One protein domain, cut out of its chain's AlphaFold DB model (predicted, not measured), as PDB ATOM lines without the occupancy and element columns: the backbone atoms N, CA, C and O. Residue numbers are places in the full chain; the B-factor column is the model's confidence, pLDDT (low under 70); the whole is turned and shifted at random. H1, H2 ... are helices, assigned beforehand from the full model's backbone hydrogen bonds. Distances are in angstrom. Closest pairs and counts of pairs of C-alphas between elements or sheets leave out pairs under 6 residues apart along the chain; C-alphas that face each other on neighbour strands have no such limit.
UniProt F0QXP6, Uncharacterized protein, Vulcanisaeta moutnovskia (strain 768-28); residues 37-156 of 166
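AT A GLANCE: This is residues 37 to 156 of the 166 residues of an uncharacterized protein of Vulcanisaeta moutnovskia (strain 768-28) (UniProt F0QXP6). A short helix, H4, is the core of the body, with H2, H3, H5 and H6 packed round it, mostly crossed. H1 packs on H2, H7 packs on H6, and H8 leads away from H7, where residues 151 to 156 stick out. The printed part has 120 residues with eight named helices, H1 to H8 in chain order, and no named strand: all helix. It is compact, with a radius of gyration of the C-alphas of 13.8 A, and spans 44 by 35 by 29 A.

HOW THE PARTS SIT: Start at H3, residues 71 to 83, the longest helix. With residues 78 to 82 alone it touches the hub H4, residues 88 to 95, closest at C-alphas 81 and 88, 6.4 A, a steep tilt of 53 degrees. H5, residues 105 to 114, forms a helical hairpin with H4, closest at C-alphas 94 and 108, 6.0 A. H2, residues 55 to 65, touches H4, closest at C-alphas 58 and 92, 6.6 A. H1, residues 37 to 47, touches H2, closest at C-alphas 47 and 58, 5.3 A, but is apart from H4. H6, residues 119 to 128, touches H4, closest at C-alphas 93 and 122, 6.6 A. H7, residues 135 to 142, is about perpendicular to H6, at 76 degrees, and touches it, closest at C-alphas 119 and 135, 7.0 A. H8, residues 145 to 154, is close to H7 but not clearly touching, closest at C-alphas 140 and 146, 6.6 A. In all eight helices every O i to N i+4 pair is within hydrogen-bond range.

IN THESE COORDINATES: Find C-alpha 71 at (89.048, -5.610, -222.318); from there H3 runs 17.9 A to C-alpha 83. H1 begins at (76.618, -7.451, -219.936) and runs 15.3 A; H2 runs 15.1 A. H8 ends at C-alpha 154, (77.674, -10.942, -248.314).

THE WHOLE: The C-alphas of Ile 101 and Ser 156 are farthest apart, 47.1 A. The printed part has no cut, and no link is long. Look for pLDDT under 70 at residues 99 to 105 and 144 to 156.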
ATOM      1  N   ARG A  37      77.228  -7.730-218.628       88.81
ATOM      2  CA  ARG A  37      76.618  -7.451-219.936       88.81
ATOM      3  C   ARG A  37      77.600  -6.827-220.933       88.81
ATOM      4  O   ARG A  37      77.570  -7.178-222.108       88.81
ATOM      5  N   GLU A  38      78.425  -5.882-220.497       88.44
ATOM      6  CA  GLU A  38      79.435  -5.231-221.344       88.44
ATOM      7  C   GLU A  38      80.540  -6.210-221.718       88.44
ATOM      8  O   GLU A  38      80.938  -6.269-222.878       88.44
ATOM      9  N   LEU A  39      80.937  -7.061-220.772       90.38
ATOM     10  CA  LEU A  39      81.904  -8.120-221.018       90.38
ATOM     11  C   LEU A  39      81.407  -9.113-222.076       90.38
ATOM     12  O   LEU A  39      82.122  -9.439-223.021       90.38
ATOM     13  N   MET A  40      80.145  -9.535-221.980       92.50
ATOM     14  CA  MET A  40      79.543 -10.407-222.990       92.50
ATOM     15  C   MET A  40      79.430  -9.723-224.354       92.50
ATOM     16  O   MET A  40      79.668 -10.363-225.377       92.50
ATOM     17  N   LYS A  41      79.112  -8.422-224.402       94.75
ATOM     18  CA  LYS A  41      79.137  -7.652-225.658       94.75
ATOM     19  C   LYS A  41      80.538  -7.618-226.264       94.75
ATOM     20  O   LYS A  41      80.667  -7.818-227.469       94.75
ATOM     21  N   PHE A  42      81.564  -7.408-225.444       94.50
ATOM     22  CA  PHE A  42      82.962  -7.419-225.867       94.50
ATOM     23  C   PHE A  42      83.365  -8.776-226.463       94.50
ATOM     24  O   PHE A  42      83.814  -8.838-227.609       94.50
ATOM     25  N   ILE A  43      83.115  -9.867-225.731       95.94
ATOM     26  CA  ILE A  43      83.417 -11.237-226.173       95.94
ATOM     27  C   ILE A  43      82.679 -11.561-227.476       95.94
ATOM     28  O   ILE A  43      83.275 -12.087-228.418       95.94
ATOM     29  N   ASN A  44      81.389 -11.227-227.567       95.75
ATOM     30  CA  ASN A  44      80.583 -11.484-228.762       95.75
ATOM     31  C   ASN A  44      81.046 -10.654-229.964       95.75
ATOM     32  O   ASN A  44      81.106 -11.176-231.074       95.75
ATOM     33  N   SER A  45      81.419  -9.390-229.751       95.50
ATOM     34  CA  SER A  45      81.949  -8.522-230.807       95.50
ATOM     35  C   SER A  45      83.201  -9.128-231.441       95.50
ATOM     36  O   SER A  45      83.247  -9.315-232.658       95.50
ATOM     37  N   TRP A  46      84.183  -9.528-230.630       95.44
ATOM     38  CA  TRP A  46      85.433 -10.097-231.136       95.44
ATOM     39  C   TRP A  46      85.268 -11.502-231.707       95.44
ATOM     40  O   TRP A  46      85.723 -11.766-232.817       95.44
ATOM     41  N   SER A  47      84.561 -12.394-231.014       95.75
ATOM     42  CA  SER A  47      84.344 -13.758-231.511       95.75
ATOM     43  C   SER A  47      83.503 -13.820-232.790       95.75
ATOM     44  O   SER A  47      83.676 -14.742-233.584       95.75
ATOM     45  N   SER A  48      82.638 -12.831-233.051       94.12
ATOM     46  CA  SER A  48      81.893 -12.751-234.316       94.12
ATOM     47  C   SER A  48      82.795 -12.594-235.544       94.12
ATOM     48  O   SER A  48      82.396 -12.976-236.642       94.12
ATOM     49  N   ARG A  49      84.015 -12.072-235.351       92.38
ATOM     50  CA  ARG A  49      85.023 -11.884-236.401       92.38
ATOM     51  C   ARG A  49      85.806 -13.160-236.708       92.38
ATOM     52  O   ARG A  49      86.521 -13.173-237.708       92.38
ATOM     53  N   CYS A  50      85.701 -14.183-235.855       91.62
ATOM     54  CA  CYS A  50      86.281 -15.491-236.121       91.62
ATOM     55  C   CYS A  50      85.432 -16.258-237.143       91.62
ATOM     56  O   CYS A  50      84.208 -16.079-237.204       91.62
ATOM     57  N   VAL A  51      86.067 -17.166-237.885       89.94
ATOM     58  CA  VAL A  51      85.356 -18.145-238.722       89.94
ATOM     59  C   VAL A  51      84.336 -18.948-237.906       89.94
ATOM     60  O   VAL A  51      84.547 -19.226-236.724       89.94
ATOM     61  N   ASP A  52      83.218 -19.331-238.532       88.88
ATOM     62  CA  ASP A  52      82.076 -19.941-237.832       88.88
ATOM     63  C   ASP A  52      82.464 -21.208-237.051       88.88
ATOM     64  O   ASP A  52      82.017 -21.392-235.918       88.88
ATOM     65  N   SER A  53      83.354 -22.036-237.608       88.12
ATOM     66  CA  SER A  53      83.853 -23.264-236.972       88.12
ATOM     67  C   SER A  53      84.685 -23.006-235.709       88.12
ATOM     68  O   SER A  53      84.642 -23.802-234.772       88.12
ATOM     69  N   LEU A  54      85.404 -21.881-235.641       92.00
ATOM     70  CA  LEU A  54      86.246 -21.498-234.502       92.00
ATOM     71  C   LEU A  54      85.585 -20.466-233.583       92.00
ATOM     72  O   LEU A  54      86.114 -20.172-232.514       92.00
ATOM     73  N   ARG A  55      84.407 -19.934-233.921       94.44
ATOM     74  CA  ARG A  55      83.716 -18.944-233.083       94.44
ATOM     75  C   ARG A  55      83.485 -19.420-231.640       94.44
ATOM     76  O   ARG A  55      83.837 -18.658-230.735       94.44
ATOM     77  N   PRO A  56      82.975 -20.642-231.370       95.12
ATOM     78  CA  PRO A  56      82.798 -21.117-229.994       95.12
ATOM     79  C   PRO A  56      84.124 -21.214-229.236       95.12
ATOM     80  O   PRO A  56      84.177 -21.012-228.024       95.12
ATOM     81  N   TYR A  57      85.203 -21.519-229.953       95.00
ATOM     82  CA  TYR A  57      86.543 -21.541-229.395       95.00
ATOM     83  C   TYR A  57      87.031 -20.139-229.027       95.00
ATOM     84  O   TYR A  57      87.375 -19.904-227.869       95.00
ATOM     85  N   CYS A  58      86.964 -19.189-229.966       96.12
ATOM     86  CA  CYS A  58      87.308 -17.791-229.727       96.12
ATOM     87  C   CYS A  58      86.537 -17.212-228.532       96.12
ATOM     88  O   CYS A  58      87.124 -16.519-227.705       96.12
ATOM     89  N   GLN A  59      85.239 -17.522-228.400       96.81
ATOM     90  CA  GLN A  59      84.429 -17.107-227.248       96.81
ATOM     91  C   GLN A  59      85.012 -17.602-225.923       96.81
ATOM     92  O   GLN A  59      85.146 -16.812-224.991       96.81
ATOM     93  N   ARG A  60      85.383 -18.887-225.837       95.44
ATOM     94  CA  ARG A  60      85.977 -19.464-224.622       95.44
ATOM     95  C   ARG A  60      87.328 -18.843-224.290       95.44
ATOM     96  O   ARG A  60      87.563 -18.516-223.131       95.44
ATOM     97  N   VAL A  61      88.192 -18.656-225.289       93.75
ATOM     98  CA  VAL A  61      89.502 -18.019-225.086       93.75
ATOM     99  C   VAL A  61      89.322 -16.590-224.589       93.75
ATOM    100  O   VAL A  61      89.880 -16.239-223.558       93.75
ATOM    101  N   LEU A  62      88.487 -15.782-225.246       94.62
ATOM    102  CA  LEU A  62      88.214 -14.405-224.824       94.62
ATOM    103  C   LEU A  62      87.627 -14.343-223.409       94.62
ATOM    104  O   LEU A  62      88.081 -13.538-222.603       94.62
ATOM    105  N   ALA A  63      86.671 -15.220-223.083       93.12
ATOM    106  CA  ALA A  63      86.091 -15.319-221.743       93.12
ATOM    107  C   ALA A  63      87.121 -15.714-220.671       93.12
ATOM    108  O   ALA A  63      86.989 -15.317-219.515       93.12
ATOM    109  N   ARG A  64      88.158 -16.475-221.042       90.06
ATOM    110  CA  ARG A  64      89.289 -16.775-220.160       90.06
ATOM    111  C   ARG A  64      90.227 -15.575-220.033       90.06
ATOM    112  O   ARG A  64      90.566 -15.208-218.914       90.06
ATOM    113  N   LEU A  65      90.610 -14.954-221.150       87.69
ATOM    114  CA  LEU A  65      91.564 -13.841-221.196       87.69
ATOM    115  C   LEU A  65      91.106 -12.644-220.368       87.69
ATOM    116  O   LEU A  65      91.925 -12.033-219.692       87.69
ATOM    117  N   VAL A  66      89.809 -12.341-220.352       87.75
ATOM    118  CA  VAL A  66      89.266 -11.230-219.549       87.75
ATOM    119  C   VAL A  66      89.361 -11.444-218.031       87.75
ATOM    120  O   VAL A  66      89.140 -10.505-217.272       87.75
ATOM    121  N   ASN A  67      89.706 -12.652-217.568       84.25
ATOM    122  CA  ASN A  67      90.033 -12.893-216.157       84.25
ATOM    123  C   ASN A  67      91.468 -12.472-215.807       84.25
ATOM    124  O   ASN A  67      91.804 -12.374-214.628       84.25
ATOM    125  N   TYR A  68      92.311 -12.248-216.817       81.25
ATOM    126  CA  TYR A  68      93.737 -11.955-216.664       81.25
ATOM    127  C   TYR A  68      94.118 -10.577-217.214       81.25
ATOM    128  O   TYR A  68      94.999  -9.920-216.666       81.25
ATOM    129  N   PHE A  69      93.429 -10.118-218.259       83.44
ATOM    130  CA  PHE A  69      93.690  -8.868-218.965       83.44
ATOM    131  C   PHE A  69      92.438  -7.995-219.011       83.44
ATOM    132  O   PHE A  69      91.311  -8.492-218.957       83.44
ATOM    133  N   THR A  70      92.622  -6.681-219.145       86.06
ATOM    134  CA  THR A  70      91.485  -5.778-219.337       86.06
ATOM    135  C   THR A  70      90.928  -5.912-220.761       86.06
ATOM    136  O   THR A  70      91.683  -6.220-221.694       86.06
ATOM    137  N   PRO A  71      89.620  -5.671-220.975       89.69
ATOM    138  CA  PRO A  71      89.048  -5.610-222.318       89.69
ATOM    139  C   PRO A  71      89.787  -4.627-223.233       89.69
ATOM    140  O   PRO A  71      89.937  -4.903-224.419       89.69
ATOM    141  N   GLU A  72      90.286  -3.517-222.687       86.19
ATOM    142  CA  GLU A  72      91.063  -2.512-223.412       86.19
ATOM    143  C   GLU A  72      92.378  -3.094-223.945       86.19
ATOM    144  O   GLU A  72      92.633  -2.993-225.142       86.19
ATOM    145  N   SER A  73      93.161  -3.792-223.113       85.25
ATOM    146  CA  SER A  73      94.420  -4.414-223.551       85.25
ATOM    147  C   SER A  73      94.194  -5.513-224.592       85.25
ATOM    148  O   SER A  73      94.927  -5.608-225.574       85.25
ATOM    149  N   ILE A  74      93.145  -6.330-224.423       90.00
ATOM    150  CA  ILE A  74      92.772  -7.339-225.428       90.00
ATOM    151  C   ILE A  74      92.338  -6.648-226.732       90.00
ATOM    152  O   ILE A  74      92.678  -7.108-227.821       90.00
ATOM    153  N   ASN A  75      91.597  -5.539-226.642       91.56
ATOM    154  CA  ASN A  75      91.151  -4.775-227.801       91.56
ATOM    155  C   ASN A  75      92.318  -4.174-228.585       91.56
ATOM    156  O   ASN A  75      92.316  -4.260-229.810       91.56
ATOM    157  N   GLU A  76      93.285  -3.565-227.900       87.19
ATOM    158  CA  GLU A  76      94.494  -3.003-228.510       87.19
ATOM    159  C   GLU A  76      95.259  -4.082-229.279       87.19
ATOM    160  O   GLU A  76      95.475  -3.936-230.482       87.19
ATOM    161  N   LEU A  77      95.535  -5.216-228.626       89.19
ATOM    162  CA  LEU A  77      96.234  -6.348-229.230       89.19
ATOM    163  C   LEU A  77      95.516  -6.879-230.476       89.19
ATOM    164  O   LEU A  77      96.104  -6.982-231.550       89.19
ATOM    165  N   LEU A  78      94.228  -7.214-230.365       91.38
ATOM    166  CA  LEU A  78      93.487  -7.784-231.494       91.38
ATOM    167  C   LEU A  78      93.254  -6.760-232.614       91.38
ATOM    168  O   LEU A  78      93.140  -7.142-233.781       91.38
ATOM    169  N   SER A  79      93.196  -5.467-232.293       88.31
ATOM    170  CA  SER A  79      93.137  -4.406-233.303       88.31
ATOM    171  C   SER A  79      94.459  -4.282-234.053       88.31
ATOM    172  O   SER A  79      94.439  -4.123-235.271       88.31
ATOM    173  N   GLU A  80      95.592  -4.425-233.368       84.62
ATOM    174  CA  GLU A  80      96.910  -4.464-234.000       84.62
ATOM    175  C   GLU A  80      97.068  -5.683-234.919       84.62
ATOM    176  O   GLU A  80      97.498  -5.531-236.064       84.62
ATOM    177  N   VAL A  81      96.641  -6.872-234.473       86.19
ATOM    178  CA  VAL A  81      96.591  -8.087-235.310       86.19
ATOM    179  C   VAL A  81      95.833  -7.799-236.611       86.19
ATOM    180  O   VAL A  81      96.328  -8.072-237.705       86.19
ATOM    181  N   LEU A  82      94.648  -7.190-236.517       87.94
ATOM    182  CA  LEU A  82      93.858  -6.828-237.694       87.94
ATOM    183  C   LEU A  82      94.541  -5.786-238.583       87.94
ATOM    184  O   LEU A  82      94.521  -5.940-239.802       87.94
ATOM    185  N   ALA A  83      95.129  -4.744-237.993       83.06
ATOM    186  CA  ALA A  83      95.808  -3.679-238.727       83.06
ATOM    187  C   ALA A  83      97.003  -4.205-239.536       83.06
ATOM    188  O   ALA A  83      97.285  -3.704-240.622       83.06
ATOM    189  N   ARG A  84      97.658  -5.259-239.040       83.81
ATOM    190  CA  ARG A  84      98.749  -5.972-239.721       83.81
ATOM    191  C   ARG A  84      98.263  -6.994-240.761       83.81
ATOM    192  O   ARG A  84      99.082  -7.671-241.372       83.81
ATOM    193  N   GLY A  85      96.950  -7.126-240.970       85.12
ATOM    194  CA  GLY A  85      96.372  -8.102-241.899       85.12
ATOM    195  C   GLY A  85      96.424  -9.548-241.397       85.12
ATOM    196  O   GLY A  85      96.251 -10.473-242.185       85.12
ATOM    197  N   LEU A  86      96.648  -9.749-240.098       89.00
ATOM    198  CA  LEU A  86      96.815 -11.061-239.484       89.00
ATOM    199  C   LEU A  86      95.467 -11.671-239.041       89.00
ATOM    200  O   LEU A  86      94.429 -10.997-238.917       89.00
ATOM    201  N   SER A  87      95.481 -12.984-238.814       92.31
ATOM    202  CA  SER A  87      94.338 -13.753-238.320       92.31
ATOM    203  C   SER A  87      94.215 -13.596-236.805       92.31
ATOM    204  O   SER A  87      95.146 -13.850-236.039       92.31
ATOM    205  N   ILE A  88      93.019 -13.207-236.365       93.44
ATOM    206  CA  ILE A  88      92.705 -13.113-234.935       93.44
ATOM    207  C   ILE A  88      92.582 -14.498-234.312       93.44
ATOM    208  O   ILE A  88      92.859 -14.658-233.132       93.44
ATOM    209  N   GLU A  89      92.186 -15.500-235.095       94.56
ATOM    210  CA  GLU A  89      92.112 -16.887-234.665       94.56
ATOM    211  C   GLU A  89      93.499 -17.390-234.295       94.56
ATOM    212  O   GLU A  89      93.654 -17.939-233.214       94.56
ATOM    213  N   VAL A  90      94.513 -17.128-235.126       93.31
ATOM    214  CA  VAL A  90      95.906 -17.474-234.805       93.31
ATOM    215  C   VAL A  90      96.341 -16.808-233.504       93.31
ATOM    216  O   VAL A  90      96.806 -17.492-232.596       93.31
ATOM    217  N   ALA A  91      96.119 -15.497-233.370       92.56
ATOM    218  CA  ALA A  91      96.461 -14.778-232.146       92.56
ATOM    219  C   ALA A  91      95.754 -15.373-230.915       92.56
ATOM    220  O   ALA A  91      96.386 -15.588-229.886       92.56
ATOM    221  N   LEU A  92      94.463 -15.701-231.019       94.25
ATOM    222  CA  LEU A  92      93.697 -16.307-229.928       94.25
ATOM    223  C   LEU A  92      94.122 -17.751-229.626       94.25
ATOM    224  O   LEU A  92      94.121 -18.134-228.461       94.25
ATOM    225  N   ILE A  93      94.518 -18.544-230.623       93.69
ATOM    226  CA  ILE A  93      95.070 -19.889-230.408       93.69
ATOM    227  C   ILE A  93      96.356 -19.789-229.587       93.69
ATOM    228  O   ILE A  93      96.479 -20.461-228.563       93.69
ATOM    229  N   LEU A  94      97.275 -18.905-229.981       91.38
ATOM    230  CA  LEU A  94      98.531 -18.676-229.265       91.38
ATOM    231  C   LEU A  94      98.278 -18.142-227.844       91.38
ATOM    232  O   LEU A  94      98.807 -18.675-226.871       91.38
ATOM    233  N   LEU A  95      97.382 -17.162-227.698       88.69
ATOM    234  CA  LEU A  95      96.971 -16.620-226.397       88.69
ATOM    235  C   LEU A  95      96.205 -17.629-225.534       88.69
ATOM    236  O   LEU A  95      96.112 -17.442-224.327       88.69
ATOM    237  N   SER A  96      95.655 -18.710-226.091       89.62
ATOM    238  CA  SER A  96      94.962 -19.726-225.286       89.62
ATOM    239  C   SER A  96      95.898 -20.471-224.328       89.62
ATOM    240  O   SER A  96      95.427 -21.062-223.352       89.62
ATOM    241  N   GLN A  97      97.204 -20.420-224.606       83.62
ATOM    242  CA  GLN A  97      98.270 -20.954-223.763       83.62
ATOM    243  C   GLN A  97      98.638 -20.009-222.611       83.62
ATOM    244  O   GLN A  97      99.370 -20.407-221.711       83.62
ATOM    245  N   CYS A  98      98.141 -18.767-222.614       73.81
ATOM    246  CA  CYS A  98      98.416 -17.818-221.546       73.81
ATOM    247  C   CYS A  98      97.739 -18.209-220.232       73.81
ATOM    248  O   CYS A  98      96.515 -18.340-220.148       73.81
ATOM    249  N   ASP A  99      98.558 -18.262-219.187       64.94
ATOM    250  CA  ASP A  99      98.150 -18.267-217.786       64.94
ATOM    251  C   ASP A  99      98.817 -17.111-217.033       64.94
ATOM    252  O   ASP A  99      99.815 -16.564-217.501       64.94
ATOM    253  N   LEU A 100      98.314 -16.784-215.831       55.41
ATOM    254  CA  LEU A 100      98.840 -15.716-214.950       55.41
ATOM    255  C   LEU A 100     100.361 -15.757-214.726       55.41
ATOM    256  O   LEU A 100     100.942 -14.759-214.311       55.41
ATOM    257  N   ILE A 101     100.986 -16.916-214.934       51.84
ATOM    258  CA  ILE A 101     102.398 -17.173-214.635       51.84
ATOM    259  C   ILE A 101     103.200 -17.483-215.913       51.84
ATOM    260  O   ILE A 101     104.405 -17.262-215.940       51.84
ATOM    261  N   HIS A 102     102.553 -17.962-216.983       53.66
ATOM    262  CA  HIS A 102     103.230 -18.527-218.156       53.66
ATOM    263  C   HIS A 102     102.548 -18.117-219.471       53.66
ATOM    264  O   HIS A 102     102.176 -18.965-220.277       53.66
ATOM    265  N   CYS A 103     102.375 -16.817-219.723       61.44
ATOM    266  CA  CYS A 103     102.180 -16.381-221.106       61.44
ATOM    267  C   CYS A 103     103.474 -16.621-221.881       61.44
ATOM    268  O   CYS A 103     104.480 -15.963-221.613       61.44
ATOM    269  N   ASN A 104     103.446 -17.516-222.870       60.91
ATOM    270  CA  ASN A 104     104.499 -17.565-223.878       60.91
ATOM    271  C   ASN A 104     104.320 -16.383-224.844       60.91
ATOM    272  O   ASN A 104     103.869 -16.534-225.979       60.91
ATOM    273  N   GLU A 105     104.621 -15.179-224.351       67.94
ATOM    274  CA  GLU A 105     104.514 -13.912-225.081       67.94
ATOM    275  C   GLU A 105     105.328 -13.937-226.385       67.94
ATOM    276  O   GLU A 105     104.985 -13.250-227.345       67.94
ATOM    277  N   LEU A 106     106.354 -14.794-226.449       75.81
ATOM    278  CA  LEU A 106     107.229 -14.965-227.603       75.81
ATOM    279  C   LEU A 106     106.470 -15.388-228.866       75.81
ATOM    280  O   LEU A 106     106.658 -14.738-229.889       75.81
ATOM    281  N   SER A 107     105.576 -16.384-228.813       83.19
ATOM    282  CA  SER A 107     104.873 -16.849-230.022       83.19
ATOM    283  C   SER A 107     103.914 -15.786-230.574       83.19
ATOM    284  O   SER A 107     103.843 -15.564-231.781       83.19
ATOM    285  N   VAL A 108     103.184 -15.082-229.698       85.69
ATOM    286  CA  VAL A 108     102.270 -13.998-230.115       85.69
ATOM    287  C   VAL A 108     103.059 -12.820-230.678       85.69
ATOM    288  O   VAL A 108     102.671 -12.240-231.691       85.69
ATOM    289  N   ARG A 109     104.182 -12.476-230.044       84.81
ATOM    290  CA  ARG A 109     105.061 -11.402-230.491       84.81
ATOM    291  C   ARG A 109     105.713 -11.720-231.833       84.81
ATOM    292  O   ARG A 109     105.663 -10.887-232.730       84.81
ATOM    293  N   GLU A 110     106.260 -12.920-232.000       86.62
ATOM    294  CA  GLU A 110     106.826 -13.373-233.273       86.62
ATOM    295  C   GLU A 110     105.766 -13.358-234.377       86.62
ATOM    296  O   GLU A 110     106.034 -12.893-235.488       86.62
ATOM    297  N   TYR A 111     104.539 -13.780-234.061       89.12
ATOM    298  CA  TYR A 111     103.429 -13.705-235.002       89.12
ATOM    299  C   TYR A 111     103.108 -12.262-235.410       89.12
ATOM    300  O   TYR A 111     102.942 -11.985-236.595       89.12
ATOM    301  N   LEU A 112     103.070 -11.320-234.465       84.06
ATOM    302  CA  LEU A 112     102.861  -9.900-234.768       84.06
ATOM    303  C   LEU A 112     104.002  -9.304-235.599       84.06
ATOM    304  O   LEU A 112     103.748  -8.505-236.501       84.06
ATOM    305  N   GLU A 113     105.249  -9.664-235.299       85.62
ATOM    306  CA  GLU A 113     106.442  -9.127-235.956       85.62
ATOM    307  C   GLU A 113     106.634  -9.690-237.373       85.62
ATOM    308  O   GLU A 113     106.999  -8.948-238.284       85.62
ATOM    309  N   THR A 114     106.370 -10.983-237.574       85.69
ATOM    310  CA  THR A 114     106.715 -11.696-238.816       85.69
ATOM    311  C   THR A 114     105.506 -12.106-239.655       85.69
ATOM    312  O   THR A 114     105.658 -12.406-240.841       85.69
ATOM    313  N   GLY A 115     104.318 -12.174-239.049       85.62
ATOM    314  CA  GLY A 115     103.118 -12.770-239.636       85.62
ATOM    315  C   GLY A 115     103.188 -14.288-239.811       85.62
ATOM    316  O   GLY A 115     102.303 -14.869-240.440       85.62
ATOM    317  N   ARG A 116     104.234 -14.944-239.293       87.69
ATOM    318  CA  ARG A 116     104.477 -16.380-239.457       87.69
ATOM    319  C   ARG A 116     104.104 -17.139-238.198       87.69
ATOM    320  O   ARG A 116     104.230 -16.634-237.090       87.69
ATOM    321  N   VAL A 117     103.647 -18.368-238.397       88.94
ATOM    322  CA  VAL A 117     103.294 -19.293-237.324       88.94
ATOM    323  C   VAL A 117     103.466 -20.723-237.821       88.94
ATOM    324  O   VAL A 117     103.215 -20.999-239.000       88.94
ATOM    325  N   ASP A 118     103.892 -21.633-236.947       90.19
ATOM    326  CA  ASP A 118     103.916 -23.055-237.276       90.19
ATOM    327  C   ASP A 118     102.496 -23.634-237.200       90.19
ATOM    328  O   ASP A 118     101.836 -23.648-236.161       90.19
ATOM    329  N   ILE A 119     102.010 -24.142-238.331       89.94
ATOM    330  CA  ILE A 119     100.698 -24.791-238.435       89.94
ATOM    331  C   ILE A 119     100.624 -26.002-237.496       89.94
ATOM    332  O   ILE A 119      99.580 -26.233-236.889       89.94
ATOM    333  N   ASN A 120     101.717 -26.755-237.340       90.75
ATOM    334  CA  ASN A 120     101.747 -27.924-236.466       90.75
ATOM    335  C   ASN A 120     101.649 -27.525-234.989       90.75
ATOM    336  O   ASN A 120     100.995 -28.225-234.211       90.75
ATOM    337  N   GLU A 121     102.244 -26.393-234.604       90.25
ATOM    338  CA  GLU A 121     102.099 -25.821-233.261       90.25
ATOM    339  C   GLU A 121     100.630 -25.479-232.992       90.25
ATOM    340  O   GLU A 121     100.044 -25.959-232.020       90.25
ATOM    341  N   LEU A 122      99.990 -24.739-233.900       92.25
ATOM    342  CA  LEU A 122      98.578 -24.374-233.770       92.25
ATOM    343  C   LEU A 122      97.657 -25.599-233.713       92.25
ATOM    344  O   LEU A 122      96.749 -25.653-232.883       92.25
ATOM    345  N   MET A 123      97.898 -26.603-234.560       93.06
ATOM    346  CA  MET A 123      97.149 -27.861-234.526       93.06
ATOM    347  C   MET A 123      97.338 -28.595-233.200       93.06
ATOM    348  O   MET A 123      96.376 -29.131-232.655       93.06
ATOM    349  N   THR A 124      98.555 -28.608-232.657       92.31
ATOM    350  CA  THR A 124      98.847 -29.227-231.357       92.31
ATOM    351  C   THR A 124      98.072 -28.531-230.242       92.31
ATOM    352  O   THR A 124      97.426 -29.202-229.434       92.31
ATOM    353  N   ILE A 125      98.052 -27.196-230.240       92.25
ATOM    354  CA  ILE A 125      97.281 -26.402-229.280       92.25
ATOM    355  C   ILE A 125      95.787 -26.731-229.381       92.25
ATOM    356  O   ILE A 125      95.164 -27.075-228.374       92.25
ATOM    357  N   LEU A 126      95.218 -26.671-230.586       92.75
ATOM    358  CA  LEU A 126      93.796 -26.931-230.815       92.75
ATOM    359  C   LEU A 126      93.408 -28.359-230.403       92.75
ATOM    360  O   LEU A 126      92.430 -28.545-229.673       92.75
ATOM    361  N   ASN A 127      94.217 -29.352-230.780       92.81
ATOM    362  CA  ASN A 127      94.006 -30.750-230.410       92.81
ATOM    363  C   ASN A 127      94.053 -30.949-228.891       92.81
ATOM    364  O   ASN A 127      93.207 -31.663-228.349       92.81
ATOM    365  N   SER A 128      94.977 -30.279-228.187       90.56
ATOM    366  CA  SER A 128      95.063 -30.332-226.717       90.56
ATOM    367  C   SER A 128      93.797 -29.802-226.028       90.56
ATOM    368  O   SER A 128      93.475 -30.195-224.909       90.56
ATOM    369  N   GLN A 129      93.035 -28.957-226.728       88.81
ATOM    370  CA  GLN A 129      91.781 -28.355-226.273       88.81
ATOM    371  C   GLN A 129      90.538 -29.033-226.880       88.81
ATOM    372  O   GLN A 129      89.430 -28.498-226.799       88.81
ATOM    373  N   GLY A 130      90.712 -30.220-227.476       90.56
ATOM    374  CA  GLY A 130      89.636 -31.043-228.031       90.56
ATOM    375  C   GLY A 130      89.075 -30.548-229.365       90.56
ATOM    376  O   GLY A 130      88.009 -31.000-229.781       90.56
ATOM    377  N   ILE A 131      89.762 -29.623-230.037       92.00
ATOM    378  CA  ILE A 131      89.353 -29.074-231.331       92.00
ATOM    379  C   ILE A 131      90.145 -29.760-232.434       92.00
ATOM    380  O   ILE A 131      91.361 -29.619-232.520       92.00
ATOM    381  N   LYS A 132      89.431 -30.483-233.298       88.06
ATOM    382  CA  LYS A 132      89.996 -31.123-234.485       88.06
ATOM    383  C   LYS A 132      89.765 -30.220-235.689       88.06
ATOM    384  O   LYS A 132      88.618 -29.914-235.996       88.06
ATOM    385  N   VAL A 133      90.848 -29.810-236.335       86.88
ATOM    386  CA  VAL A 133      90.855 -28.976-237.545       86.88
ATOM    387  C   VAL A 133      91.914 -29.544-238.480       86.88
ATOM    388  O   VAL A 133      92.983 -29.950-238.013       86.88
ATOM    389  N   SER A 134      91.624 -29.619-239.778       87.81
ATOM    390  CA  SER A 134      92.612 -30.096-240.750       87.81
ATOM    391  C   SER A 134      93.685 -29.031-241.031       87.81
ATOM    392  O   SER A 134      93.429 -27.831-240.881       87.81
ATOM    393  N   PRO A 135      94.894 -29.423-241.473       87.75
ATOM    394  CA  PRO A 135      95.913 -28.463-241.895       87.75
ATOM    395  C   PRO A 135      95.407 -27.492-242.975       87.75
ATOM    396  O   PRO A 135      95.783 -26.322-242.986       87.75
ATOM    397  N   GLU A 136      94.551 -27.963-243.883       87.44
ATOM    398  CA  GLU A 136      93.970 -27.176-244.975       87.44
ATOM    399  C   GLU A 136      92.981 -26.133-244.451       87.44
ATOM    400  O   GLU A 136      93.060 -24.966-244.836       87.44
ATOM    401  N   GLU A 137      92.093 -26.525-243.535       86.00
ATOM    402  CA  GLU A 137      91.166 -25.607-242.869       86.00
ATOM    403  C   GLU A 137      91.927 -24.513-242.119       86.00
ATOM    404  O   GLU A 137      91.596 -23.330-242.221       86.00
ATOM    405  N   LEU A 138      92.993 -24.889-241.409       89.44
ATOM    406  CA  LEU A 138      93.794 -23.941-240.649       89.44
ATOM    407  C   LEU A 138      94.583 -22.988-241.560       89.44
ATOM    408  O   LEU A 138      94.656 -21.794-241.276       89.44
ATOM    409  N   ARG A 139      95.105 -23.468-242.695       89.31
ATOM    410  CA  ARG A 139      95.717 -22.609-243.727       89.31
ATOM    411  C   ARG A 139      94.725 -21.606-244.301       89.31
ATOM    412  O   ARG A 139      95.081 -20.442-244.458       89.31
ATOM    413  N   ALA A 140      93.489 -22.024-244.566       86.06
ATOM    414  CA  ALA A 140      92.446 -21.125-245.057       86.06
ATOM    415  C   ALA A 140      92.103 -20.021-244.036       86.06
ATOM    416  O   ALA A 140      91.835 -18.878-244.422       86.06
ATOM    417  N   VAL A 141      92.152 -20.341-242.736       85.81
ATOM    418  CA  VAL A 141      92.013 -19.363-241.643       85.81
ATOM    419  C   VAL A 141      93.200 -18.395-241.612       85.81
ATOM    420  O   VAL A 141      92.990 -17.183-241.592       85.81
ATOM    421  N   ILE A 142      94.434 -18.910-241.663       86.56
ATOM    422  CA  ILE A 142      95.670 -18.107-241.624       86.56
ATOM    423  C   ILE A 142      95.746 -17.143-242.811       86.56
ATOM    424  O   ILE A 142      95.995 -15.954-242.627       86.56
ATOM    425  N   ASN A 143      95.490 -17.638-244.022       81.56
ATOM    426  CA  ASN A 143      95.619 -16.869-245.260       81.56
ATOM    427  C   ASN A 143      94.472 -15.870-245.473       81.56
ATOM    428  O   ASN A 143      94.424 -15.188-246.496       81.56
ATOM    429  N   GLY A 144      93.515 -15.787-244.542       66.12
ATOM    430  CA  GLY A 144      92.401 -14.851-244.639       66.12
ATOM    431  C   GLY A 144      91.467 -15.121-245.824       66.12
ATOM    432  O   GLY A 144      90.621 -14.275-246.131       66.12
ATOM    433  N   GLU A 145      91.554 -16.296-246.459       53.66
ATOM    434  CA  GLU A 145      90.681 -16.699-247.571       53.66
ATOM    435  C   GLU A 145      89.205 -16.649-247.151       53.66
ATOM    436  O   GLU A 145      88.323 -16.320-247.946       53.66
ATOM    437  N   TYR A 146      88.928 -16.846-245.860       48.50
ATOM    438  CA  TYR A 146      87.593 -16.699-245.294       48.50
ATOM    439  C   TYR A 146      87.083 -15.246-245.251       48.50
ATOM    440  O   TYR A 146      85.892 -15.024-245.456       48.50
ATOM    441  N   ARG A 147      87.939 -14.230-245.053       46.72
ATOM    442  CA  ARG A 147      87.505 -12.815-244.998       46.72
ATOM    443  C   ARG A 147      87.123 -12.277-246.376       46.72
ATOM    444  O   ARG A 147      86.124 -11.569-246.498       46.72
ATOM    445  N   VAL A 148      87.856 -12.673-247.417       45.62
ATOM    446  CA  VAL A 148      87.534 -12.323-248.812       45.62
ATOM    447  C   VAL A 148      86.284 -13.073-249.286       45.62
ATOM    448  O   VAL A 148      85.406 -12.476-249.910       45.62
ATOM    449  N   ASN A 149      86.140 -14.357-248.938       40.69
ATOM    450  CA  ASN A 149      84.990 -15.165-249.350       40.69
ATOM    451  C   ASN A 149      83.703 -14.833-248.577       40.69
ATOM    452  O   ASN A 149      82.625 -14.837-249.170       40.69
ATOM    453  N   GLN A 150      83.780 -14.451-247.299       41.22
ATOM    454  CA  GLN A 150      82.615 -13.995-246.534       41.22
ATOM    455  C   GLN A 150      82.166 -12.588-246.969       41.22
ATOM    456  O   GLN A 150      80.965 -12.340-247.058       41.22
ATOM    457  N   ALA A 151      83.090 -11.691-247.342       43.97
ATOM    458  CA  ALA A 151      82.749 -10.422-247.992       43.97
ATOM    459  C   ALA A 151      82.093 -10.650-249.367       43.97
ATOM    460  O   ALA A 151      81.015 -10.117-249.624       43.97
ATOM    461  N   ARG A 152      82.657 -11.517-250.221       42.84
ATOM    462  CA  ARG A 152      82.056 -11.896-251.517       42.84
ATOM    463  C   ARG A 152      80.684 -12.561-251.368       42.84
ATOM    464  O   ARG A 152      79.780 -12.258-252.142       42.84
ATOM    465  N   SER A 153      80.501 -13.412-250.357       46.22
ATOM    466  CA  SER A 153      79.219 -14.051-250.038       46.22
ATOM    467  C   SER A 153      78.175 -13.033-249.556       46.22
ATOM    468  O   SER A 153      77.036 -13.055-250.014       46.22
ATOM    469  N   ARG A 154      78.563 -12.044-248.739       48.16
ATOM    470  CA  ARG A 154      77.674 -10.942-248.314       48.16
ATOM    471  C   ARG A 154      77.321  -9.977-249.453       48.16
ATOM    472  O   ARG A 154      76.240  -9.400-249.442       48.16
ATOM    473  N   LEU A 155      78.187  -9.842-250.459       50.03
ATOM    474  CA  LEU A 155      77.940  -9.063-251.681       50.03
ATOM    475  C   LEU A 155      77.202  -9.876-252.768       50.03
ATOM    476  O   LEU A 155      76.849  -9.327-253.814       50.03
ATOM    477  N   SER A 156      76.945 -11.173-252.554       51.25
ATOM    478  CA  SER A 156      76.316 -12.050-253.557       51.25
ATOM    479  C   SER A 156      74.845 -11.710-253.830       51.25
ATOM    480  O   SER A 156      74.375 -11.917-254.950       51.25
TER     481      SER A 156